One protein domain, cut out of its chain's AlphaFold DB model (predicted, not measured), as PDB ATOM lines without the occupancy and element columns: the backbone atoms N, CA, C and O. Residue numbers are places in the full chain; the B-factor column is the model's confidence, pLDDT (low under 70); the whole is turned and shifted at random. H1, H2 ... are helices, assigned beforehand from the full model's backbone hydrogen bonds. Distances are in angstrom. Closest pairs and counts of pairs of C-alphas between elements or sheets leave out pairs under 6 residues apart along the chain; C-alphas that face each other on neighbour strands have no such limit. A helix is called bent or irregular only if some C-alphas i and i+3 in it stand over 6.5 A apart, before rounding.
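AT A GLANCE: This is residues 4 to 73 of the 73 residues of the protein "Carbohydrate ABC transporter substrate-binding protein" of Streptococcus dysgalactiae (UniProt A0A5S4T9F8). Two separate lobes are joined by an extended link: a small corner of H1 and H2, and a helical hairpin of H4 and H5 with H3 packed on the last part of H5. The 70 printed residues hold five named helices, H1 to H5 in order, and no named strand: all helix. The whole is loose, radius of gyration of the C-alphas 15.9 A, and flat, spanning 43 by 33 by 16 A.

IN THESE COORDINATES: H1, residues 4 to 7, begins at C-alpha 4 (115.772, -21.990, 47.374). H2 is residues 12 to 20, 13.6 A, and irregular: C-alphas 15 and 18 are 7.9 A apart. H3 is 32 to 39, 10.3 A; H4 42 to 51, 14.6 A; H5 57 to 71, 21.5 A, ending at (122.866, 14.455, 32.149).

HOW THE PARTS SIT: H1 and H2 only just touch, only at the corner, with 3 pairs of C-alphas within 8 A, closest Trp 5 and Thr 12, 5.1 A. Both are apart from H3, H4 and H5. H3 and H4 meet only through their link. H4 and H5 touch, closest C-alphas Met 46 and Ala 60, 5.1 A, at a shallow tilt of 14 degrees, opposite ways. H5 touches H3 with residues 67 to 71 alone, closest C-alphas Asn 33 and Ile 71, 5.7 A, at a tilt of 38 degrees, only just steep, opposite ways. Every O i to N i+4 pair is within hydrogen-bond range in H3, H4 and H5; H2 has 1 of 5, and 4 of 6 O i to N i+3 pairs; H1 is too short for an i+4 pair.

THE WHOLE: C-alphas 7 and 73 are farthest apart, 47.3 A. The link from H2 to H3 is long, 11 residues; the printed part has no cut, and no printed residue is under 70 in pLDDT.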
ATOM      1  N   VAL A   4     114.990 -22.837  48.296       90.00
ATOM      2  CA  VAL A   4     115.772 -21.990  47.374       90.00
ATOM      3  C   VAL A   4     116.770 -21.092  48.103       90.00
ATOM      4  O   VAL A   4     117.825 -20.770  47.569       90.00
ATOM      5  N   TRP A   5     116.468 -20.721  49.348       89.75
ATOM      6  CA  TRP A   5     117.289 -19.800  50.116       89.75
ATOM      7  C   TRP A   5     118.415 -20.438  50.924       89.75
ATOM      8  O   TRP A   5     119.180 -19.709  51.548       89.75
ATOM      9  N   THR A   6     118.457 -21.763  51.014       88.19
ATOM     10  CA  THR A   6     119.500 -22.508  51.738       88.19
ATOM     11  C   THR A   6     120.272 -23.448  50.821       88.19
ATOM     12  O   THR A   6     121.300 -23.968  51.235       88.19
ATOM     13  N   ALA A   7     119.781 -23.673  49.598       91.00
ATOM     14  CA  ALA A   7     120.409 -24.542  48.609       91.00
ATOM     15  C   ALA A   7     121.696 -23.950  48.007       91.00
ATOM     16  O   ALA A   7     122.617 -24.704  47.714       91.00
ATOM     17  N   ASP A   8     121.774 -22.624  47.844       90.56
ATOM     18  CA  ASP A   8     122.952 -21.937  47.307       90.56
ATOM     19  C   ASP A   8     123.269 -20.683  48.152       90.56
ATOM     20  O   ASP A   8     122.395 -19.830  48.359       90.56
ATOM     21  N   PRO A   9     124.506 -20.511  48.657       89.56
ATOM     22  CA  PRO A   9     124.900 -19.269  49.320       89.56
ATOM     23  C   PRO A   9     124.719 -18.031  48.429       89.56
ATOM     24  O   PRO A   9     124.449 -16.952  48.951       89.56
ATOM     25  N   LYS A  10     124.785 -18.163  47.098       88.19
ATOM     26  CA  LYS A  10     124.582 -17.060  46.146       88.19
ATOM     27  C   LYS A  10     123.145 -16.564  46.111       88.19
ATOM     28  O   LYS A  10     122.930 -15.386  45.862       88.19
ATOM     29  N   THR A  11     122.153 -17.417  46.370       90.38
ATOM     30  CA  THR A  11     120.739 -16.998  46.378       90.38
ATOM     31  C   THR A  11     120.339 -16.351  47.702       90.38
ATOM     32  O   THR A  11     119.345 -15.627  47.769       90.38
ATOM     33  N   THR A  12     121.119 -16.576  48.764       89.44
ATOM     34  CA  THR A  12     120.813 -16.112  50.124       89.44
ATOM     35  C   THR A  12     120.666 -14.585  50.234       89.44
ATOM     36  O   THR A  12     119.672 -14.160  50.830       89.44
ATOM     37  N   PRO A  13     121.548 -13.747  49.645       88.31
ATOM     38  CA  PRO A  13     121.408 -12.288  49.681       88.31
ATOM     39  C   PRO A  13     120.104 -11.773  49.058       88.31
ATOM     40  O   PRO A  13     119.548 -10.781  49.519       88.31
ATOM     41  N   TYR A  14     119.570 -12.470  48.049       87.88
ATOM     42  CA  TYR A  14     118.366 -12.040  47.333       87.88
ATOM     43  C   TYR A  14     117.061 -12.341  48.086       87.88
ATOM     44  O   TYR A  14     116.006 -11.828  47.718       87.88
ATOM     45  N   ARG A  15     117.114 -13.133  49.168       89.19
ATOM     46  CA  ARG A  15     115.942 -13.550  49.964       89.19
ATOM     47  C   ARG A  15     115.094 -12.385  50.456       89.19
ATOM     48  O   ARG A  15     113.869 -12.470  50.433       89.19
ATOM     49  N   SER A  16     115.753 -11.340  50.944       87.38
ATOM     50  CA  SER A  16     115.103 -10.211  51.616       87.38
ATOM     51  C   SER A  16     115.045  -8.956  50.748       87.38
ATOM     52  O   SER A  16     114.692  -7.898  51.255       87.38
ATOM     53  N   VAL A  17     115.329  -9.067  49.442       87.56
ATOM     54  CA  VAL A  17     115.334  -7.921  48.517       87.56
ATOM     55  C   VAL A  17     114.027  -7.143  48.576       87.56
ATOM     56  O   VAL A  17     114.064  -5.927  48.652       87.56
ATOM     57  N   ALA A  18     112.873  -7.815  48.629       83.56
ATOM     58  CA  ALA A  18     111.585  -7.123  48.694       83.56
ATOM     59  C   ALA A  18     111.409  -6.258  49.961       83.56
ATOM     60  O   ALA A  18     110.634  -5.310  49.940       83.56
ATOM     61  N   GLN A  19     112.111  -6.575  51.054       87.44
ATOM     62  CA  GLN A  19     112.053  -5.815  52.310       87.44
ATOM     63  C   GLN A  19     113.052  -4.657  52.341       87.44
ATOM     64  O   GLN A  19     112.819  -3.671  53.030       87.44
ATOM     65  N   THR A  20     114.171  -4.784  51.627       86.25
ATOM     66  CA  THR A  20     115.267  -3.804  51.634       86.25
ATOM     67  C   THR A  20     115.371  -3.013  50.333       86.25
ATOM     68  O   THR A  20     116.294  -2.221  50.179       86.25
ATOM     69  N   ALA A  21     114.477  -3.253  49.372       85.19
ATOM     70  CA  ALA A  21     114.504  -2.590  48.078       85.19
ATOM     71  C   ALA A  21     114.243  -1.091  48.247       85.19
ATOM     72  O   ALA A  21     113.214  -0.673  48.773       85.19
ATOM     73  N   SER A  22     115.184  -0.289  47.763       85.31
ATOM     74  CA  SER A  22     115.031   1.156  47.621       85.31
ATOM     75  C   SER A  22     114.597   1.494  46.198       85.31
ATOM     76  O   SER A  22     114.720   0.676  45.281       85.31
ATOM     77  N   THR A  23     114.113   2.719  45.993       88.44
ATOM     78  CA  THR A  23     113.949   3.216  44.623       88.44
ATOM     79  C   THR A  23     115.315   3.250  43.923       88.44
ATOM     80  O   THR A  23     116.336   3.385  44.601       88.44
ATOM     81  N   PRO A  24     115.374   3.176  42.584       84.25
ATOM     82  CA  PRO A  24     116.651   3.254  41.874       84.25
ATOM     83  C   PRO A  24     117.401   4.584  42.087       84.25
ATOM     84  O   PRO A  24     118.601   4.645  41.856       84.25
ATOM     85  N   ALA A  25     116.718   5.630  42.570       84.62
ATOM     86  CA  ALA A  25     117.330   6.899  42.961       84.62
ATOM     87  C   ALA A  25     117.954   6.870  44.375       84.62
ATOM     88  O   ALA A  25     118.555   7.853  44.808       84.62
ATOM     89  N   GLY A  26     117.839   5.750  45.099       86.62
ATOM     90  CA  GLY A  26     118.357   5.593  46.454       86.62
ATOM     91  C   GLY A  26     117.659   6.529  47.435       86.62
ATOM     92  O   GLY A  26     116.437   6.479  47.584       86.62
ATOM     93  N   GLU A  27     118.451   7.368  48.104       87.06
ATOM     94  CA  GLU A  27     117.979   8.394  49.045       87.06
ATOM     95  C   GLU A  27     117.444   9.652  48.344       87.06
ATOM     96  O   GLU A  27     116.738  10.452  48.957       87.06
ATOM     97  N   ALA A  28     117.773   9.847  47.064       86.00
ATOM     98  CA  ALA A  28     117.324  11.000  46.298       86.00
ATOM     99  C   ALA A  28     115.916  10.784  45.720       86.00
ATOM    100  O   ALA A  28     115.464   9.660  45.494       86.00
ATOM    101  N   GLN A  29     115.226  11.885  45.416       88.56
ATOM    102  CA  GLN A  29     113.978  11.824  44.664       88.56
ATOM    103  C   GLN A  29     114.255  11.435  43.205       88.56
ATOM    104  O   GLN A  29     115.146  11.988  42.556       88.56
ATOM    105  N   MET A  30     113.457  10.507  42.676       89.38
ATOM    106  CA  MET A  30     113.537  10.115  41.271       89.38
ATOM    107  C   MET A  30     113.216  11.302  40.354       89.38
ATOM    108  O   MET A  30     112.179  11.947  40.504       89.38
ATOM    109  N   SER A  31     114.096  11.557  39.387       91.75
ATOM    110  CA  SER A  31     113.947  12.576  38.343       91.75
ATOM    111  C   SER A  31     114.286  11.984  36.976       91.75
ATOM    112  O   SER A  31     114.922  10.932  36.898       91.75
ATOM    113  N   GLU A  32     113.901  12.664  35.894       93.50
ATOM    114  CA  GLU A  32     114.255  12.245  34.529       93.50
ATOM    115  C   GLU A  32     115.775  12.149  34.340       93.50
ATOM    116  O   GLU A  32     116.265  11.176  33.775       93.50
ATOM    117  N   ASN A  33     116.533  13.088  34.915       93.31
ATOM    118  CA  ASN A  33     117.996  13.075  34.869       93.31
ATOM    119  C   ASN A  33     118.580  11.882  35.644       93.31
ATOM    120  O   ASN A  33     119.504  11.224  35.170       93.31
ATOM    121  N   ALA A  34     118.023  11.552  36.815       91.25
ATOM    122  CA  ALA A  34     118.439  10.361  37.558       91.25
ATOM    123  C   ALA A  34     118.134   9.071  36.777       91.25
ATOM    124  O   ALA A  34     118.980   8.180  36.710       91.25
ATOM    125  N   ALA A  35     116.967   8.990  36.134       92.75
ATOM    126  CA  ALA A  35     116.610   7.865  35.274       92.75
ATOM    127  C   ALA A  35     117.552   7.747  34.062       92.75
ATOM    128  O   ALA A  35     118.000   6.646  33.748       92.75
ATOM    129  N   ALA A  36     117.917   8.869  33.435       94.69
ATOM    130  CA  ALA A  36     118.877   8.904  32.335       94.69
ATOM    131  C   ALA A  36     120.273   8.431  32.770       94.69
ATOM    132  O   ALA A  36     120.886   7.627  32.077       94.69
ATOM    133  N   ALA A  37     120.759   8.840  33.948       94.31
ATOM    134  CA  ALA A  37     122.051   8.382  34.474       94.31
ATOM    135  C   ALA A  37     122.098   6.866  34.724       94.31
ATOM    136  O   ALA A  37     123.146   6.238  34.549       94.31
ATOM    137  N   ILE A  38     120.968   6.276  35.115       92.38
ATOM    138  CA  ILE A  38     120.829   4.825  35.282       92.38
ATOM    139  C   ILE A  38     120.769   4.134  33.916       92.38
ATOM    140  O   ILE A  38     121.439   3.120  33.729       92.38
ATOM    141  N   ALA A  39     120.006   4.681  32.965       93.88
ATOM    142  CA  ALA A  39     119.865   4.132  31.615       93.88
ATOM    143  C   ALA A  39     121.184   4.152  30.824       93.88
ATOM    144  O   ALA A  39     121.481   3.198  30.109       93.88
ATOM    145  N   ASP A  40     121.994   5.193  31.013       95.06
ATOM    146  CA  ASP A  40     123.332   5.333  30.427       95.06
ATOM    147  C   ASP A  40     124.403   4.528  31.189       95.06
ATOM    148  O   ASP A  40     125.586   4.626  30.870       95.06
ATOM    149  N   PHE A  41     124.022   3.761  32.221       94.62
ATOM    150  CA  PHE A  41     124.914   2.898  33.003       94.62
ATOM    151  C   PHE A  41     126.168   3.596  33.557       94.62
ATOM    152  O   PHE A  41     127.193   2.954  33.773       94.62
ATOM    153  N   VAL A  42     126.089   4.894  33.875       95.50
ATOM    154  CA  VAL A  42     127.262   5.748  34.161       95.50
ATOM    155  C   VAL A  42     128.230   5.133  35.181       95.50
ATOM    156  O   VAL A  42     129.438   5.100  34.955       95.50
ATOM    157  N   VAL A  43     127.715   4.626  36.307       94.25
ATOM    158  CA  VAL A  43     128.544   4.026  37.372       94.25
ATOM    159  C   VAL A  43     128.938   2.580  37.053       94.25
ATOM    160  O   VAL A  43     130.029   2.142  37.420       94.25
ATOM    161  N   VAL A  44     128.069   1.831  36.370       95.38
ATOM    162  CA  VAL A  44     128.319   0.424  36.023       95.38
ATOM    163  C   VAL A  44     129.449   0.332  35.003       95.38
ATOM    164  O   VAL A  44     130.392  -0.430  35.214       95.38
ATOM    165  N   ASP A  45     129.414   1.171  33.971       96.19
ATOM    166  CA  ASP A  45     130.448   1.235  32.942       96.19
ATOM    167  C   ASP A  45     131.772   1.748  33.507       96.19
ATOM    168  O   ASP A  45     132.827   1.198  33.195       96.19
ATOM    169  N   MET A  46     131.738   2.732  34.413       97.56
ATOM    170  CA  MET A  46     132.927   3.190  35.140       97.56
ATOM    171  C   MET A  46     133.628   2.032  35.861       97.56
ATOM    172  O   MET A  46     134.840   1.847  35.738       97.56
ATOM    173  N   PHE A  47     132.865   1.245  36.624       96.62
ATOM    174  CA  PHE A  47     133.407   0.125  37.385       96.62
ATOM    175  C   PHE A  47     133.883  -1.002  36.461       96.62
ATOM    176  O   PHE A  47     134.979  -1.529  36.643       96.62
ATOM    177  N   ALA A  48     133.101  -1.331  35.431       96.62
ATOM    178  CA  ALA A  48     133.443  -2.357  34.453       96.62
ATOM    179  C   ALA A  48     134.725  -2.016  33.682       96.62
ATOM    180  O   ALA A  48     135.588  -2.882  33.521       96.62
ATOM    181  N   ASN A  49     134.897  -0.764  33.252       95.62
ATOM    182  CA  ASN A  49     136.098  -0.322  32.541       95.62
ATOM    183  C   ASN A  49     137.361  -0.523  33.380       95.62
ATOM    184  O   ASN A  49     138.373  -0.989  32.858       95.62
ATOM    185  N   TYR A  50     137.291  -0.236  34.681       96.44
ATOM    186  CA  TYR A  50     138.409  -0.485  35.584       96.44
ATOM    187  C   TYR A  50     138.636  -1.984  35.827       96.44
ATOM    188  O   TYR A  50     139.746  -2.480  35.650       96.44
ATOM    189  N   CYS A  51     137.588  -2.737  36.181       95.75
ATOM    190  CA  CYS A  51     137.710  -4.163  36.501       95.75
ATOM    191  C   CYS A  51     138.178  -5.022  35.320       95.75
ATOM    192  O   CYS A  51     138.801  -6.060  35.533       95.75
ATOM    193  N   THR A  52     137.888  -4.604  34.088       96.25
ATOM    194  CA  THR A  52     138.348  -5.283  32.867       96.25
ATOM    195  C   THR A  52     139.726  -4.815  32.389       96.25
ATOM    196  O   THR A  52     140.267  -5.400  31.453       96.25
ATOM    197  N   GLY A  53     140.310  -3.785  33.015       93.69
ATOM    198  CA  GLY A  53     141.598  -3.209  32.618       93.69
ATOM    199  C   GLY A  53     141.540  -2.325  31.368       93.69
ATOM    200  O   GLY A  53     142.582  -2.028  30.788       93.69
ATOM    201  N   ARG A  54     140.343  -1.907  30.935       94.69
ATOM    202  CA  ARG A  54     140.157  -1.005  29.788       94.69
ATOM    203  C   ARG A  54     140.647   0.413  30.087       94.69
ATOM    204  O   ARG A  54     141.181   1.071  29.200       94.69
ATOM    205  N   GLU A  55     140.441   0.880  31.314       95.00
ATOM    206  CA  GLU A  55     140.844   2.210  31.783       95.00
ATOM    207  C   GLU A  55     141.497   2.107  33.168       95.00
ATOM    208  O   GLU A  55     141.205   1.195  33.945       95.00
ATOM    209  N   ASP A  56     142.374   3.059  33.498       95.44
ATOM    210  CA  ASP A  56     142.847   3.231  34.870       95.44
ATOM    211  C   ASP A  56     141.771   3.915  35.732       95.44
ATOM    212  O   ASP A  56     140.833   4.535  35.224       95.44
ATOM    213  N   VAL A  57     141.913   3.830  37.061       95.44
ATOM    214  CA  VAL A  57     140.927   4.379  38.016       95.44
ATOM    215  C   VAL A  57     140.605   5.845  37.717       95.44
ATOM    216  O   VAL A  57     139.441   6.241  37.721       95.44
ATOM    217  N   LYS A  58     141.629   6.661  37.439       96.38
ATOM    218  CA  LYS A  58     141.449   8.097  37.213       96.38
ATOM    219  C   LYS A  58     140.678   8.374  35.926       96.38
ATOM    220  O   LYS A  58     139.774   9.208  35.944       96.38
ATOM    221  N   THR A  59     141.001   7.684  34.831       96.12
ATOM    222  CA  THR A  59     140.302   7.881  33.554       96.12
ATOM    223  C   THR A  59     138.862   7.397  33.630       96.12
ATOM    224  O   THR A  59     137.969   8.121  33.184       96.12
ATOM    225  N   ALA A  60     138.617   6.248  34.266       96.62
ATOM    226  CA  ALA A  60     137.268   5.718  34.452       96.62
ATOM    227  C   ALA A  60     136.380   6.700  35.232       96.62
ATOM    228  O   ALA A  60     135.286   7.051  34.782       96.62
ATOM    229  N   MET A  61     136.877   7.236  36.352       96.62
ATOM    230  CA  MET A  61     136.149   8.238  37.138       96.62
ATOM    231  C   MET A  61     135.902   9.532  36.351       96.62
ATOM    232  O   MET A  61     134.788  10.054  36.362       96.62
ATOM    233  N   ALA A  62     136.903  10.034  35.619       97.00
ATOM    234  CA  ALA A  62     136.754  11.243  34.805       97.00
ATOM    235  C   ALA A  62     135.754  11.055  33.646       97.00
ATOM    236  O   ALA A  62     135.034  11.982  33.269       97.00
ATOM    237  N   SER A  63     135.694   9.855  33.064       94.56
ATOM    238  CA  SER A  63     134.700   9.476  32.056       94.56
ATOM    239  C   SER A  63     133.280   9.553  32.621       94.56
ATOM    240  O   SER A  63     132.435  10.269  32.073       94.56
ATOM    241  N   ALA A  64     133.056   8.911  33.769       96.88
ATOM    242  CA  ALA A  64     131.772   8.914  34.460       96.88
ATOM    243  C   ALA A  64     131.336  10.319  34.890       96.88
ATOM    244  O   ALA A  64     130.184  10.696  34.686       96.88
ATOM    245  N   GLU A  65     132.258  11.133  35.412       96.44
ATOM    246  CA  GLU A  65     131.974  12.516  35.800       96.44
ATOM    247  C   GLU A  65     131.492  13.353  34.606       96.44
ATOM    248  O   GLU A  65     130.523  14.105  34.719       96.44
ATOM    249  N   ARG A  66     132.127  13.206  33.435       96.25
ATOM    250  CA  ARG A  66     131.694  13.896  32.207       96.25
ATOM    251  C   ARG A  66     130.310  13.445  31.752       96.25
ATOM    252  O   ARG A  66     129.522  14.288  31.325       96.25
ATOM    253  N   ALA A  67     130.013  12.149  31.835       95.69
ATOM    254  CA  ALA A  67     128.691  11.624  31.506       95.69
ATOM    255  C   ALA A  67     127.623  12.173  32.465       95.69
ATOM    256  O   ALA A  67     126.628  12.731  32.009       95.69
ATOM    257  N   ALA A  68     127.877  12.138  33.775       94.81
ATOM    258  CA  ALA A  68     126.976  12.698  34.778       94.81
ATOM    259  C   ALA A  68     126.742  14.204  34.562       94.81
ATOM    260  O   ALA A  68     125.600  14.648  34.494       94.81
ATOM    261  N   LYS A  69     127.802  14.995  34.352       96.06
ATOM    262  CA  LYS A  69     127.690  16.440  34.071       96.06
ATOM    263  C   LYS A  69     126.859  16.762  32.831       96.06
ATOM    264  O   LYS A  69     126.254  17.825  32.777       96.06
ATOM    265  N   ARG A  70     126.849  15.884  31.824       95.44
ATOM    266  CA  ARG A  70     126.014  16.049  30.626       95.44
ATOM    267  C   ARG A  70     124.534  15.818  30.929       95.44
ATOM    268  O   ARG A  70     123.702  16.500  30.349       95.44
ATOM    269  N   ILE A  71     124.233  14.864  31.805       94.44
ATOM    270  CA  ILE A  71     122.866  14.455  32.149       94.44
ATOM    271  C   ILE A  71     122.216  15.439  33.128       94.44
ATOM    272  O   ILE A  71     121.053  15.781  32.975       94.44
ATOM    273  N   PHE A  72     122.971  15.925  34.114       90.94
ATOM    274  CA  PHE A  72     122.479  16.845  35.147       90.94
ATOM    275  C   PHE A  72     122.714  18.326  34.808       90.94
ATOM    276  O   PHE A  72     122.855  19.143  35.718       90.94
ATOM    277  N   ARG A  73     122.832  18.656  33.518       83.44
ATOM    278  CA  ARG A  73     123.160  20.007  33.055       83.44
ATOM    279  C   ARG A  73     121.983  20.972  33.139       83.44
ATOM    280  O   ARG A  73     120.838  20.520  32.931       83.44
TER     281      ARG A  73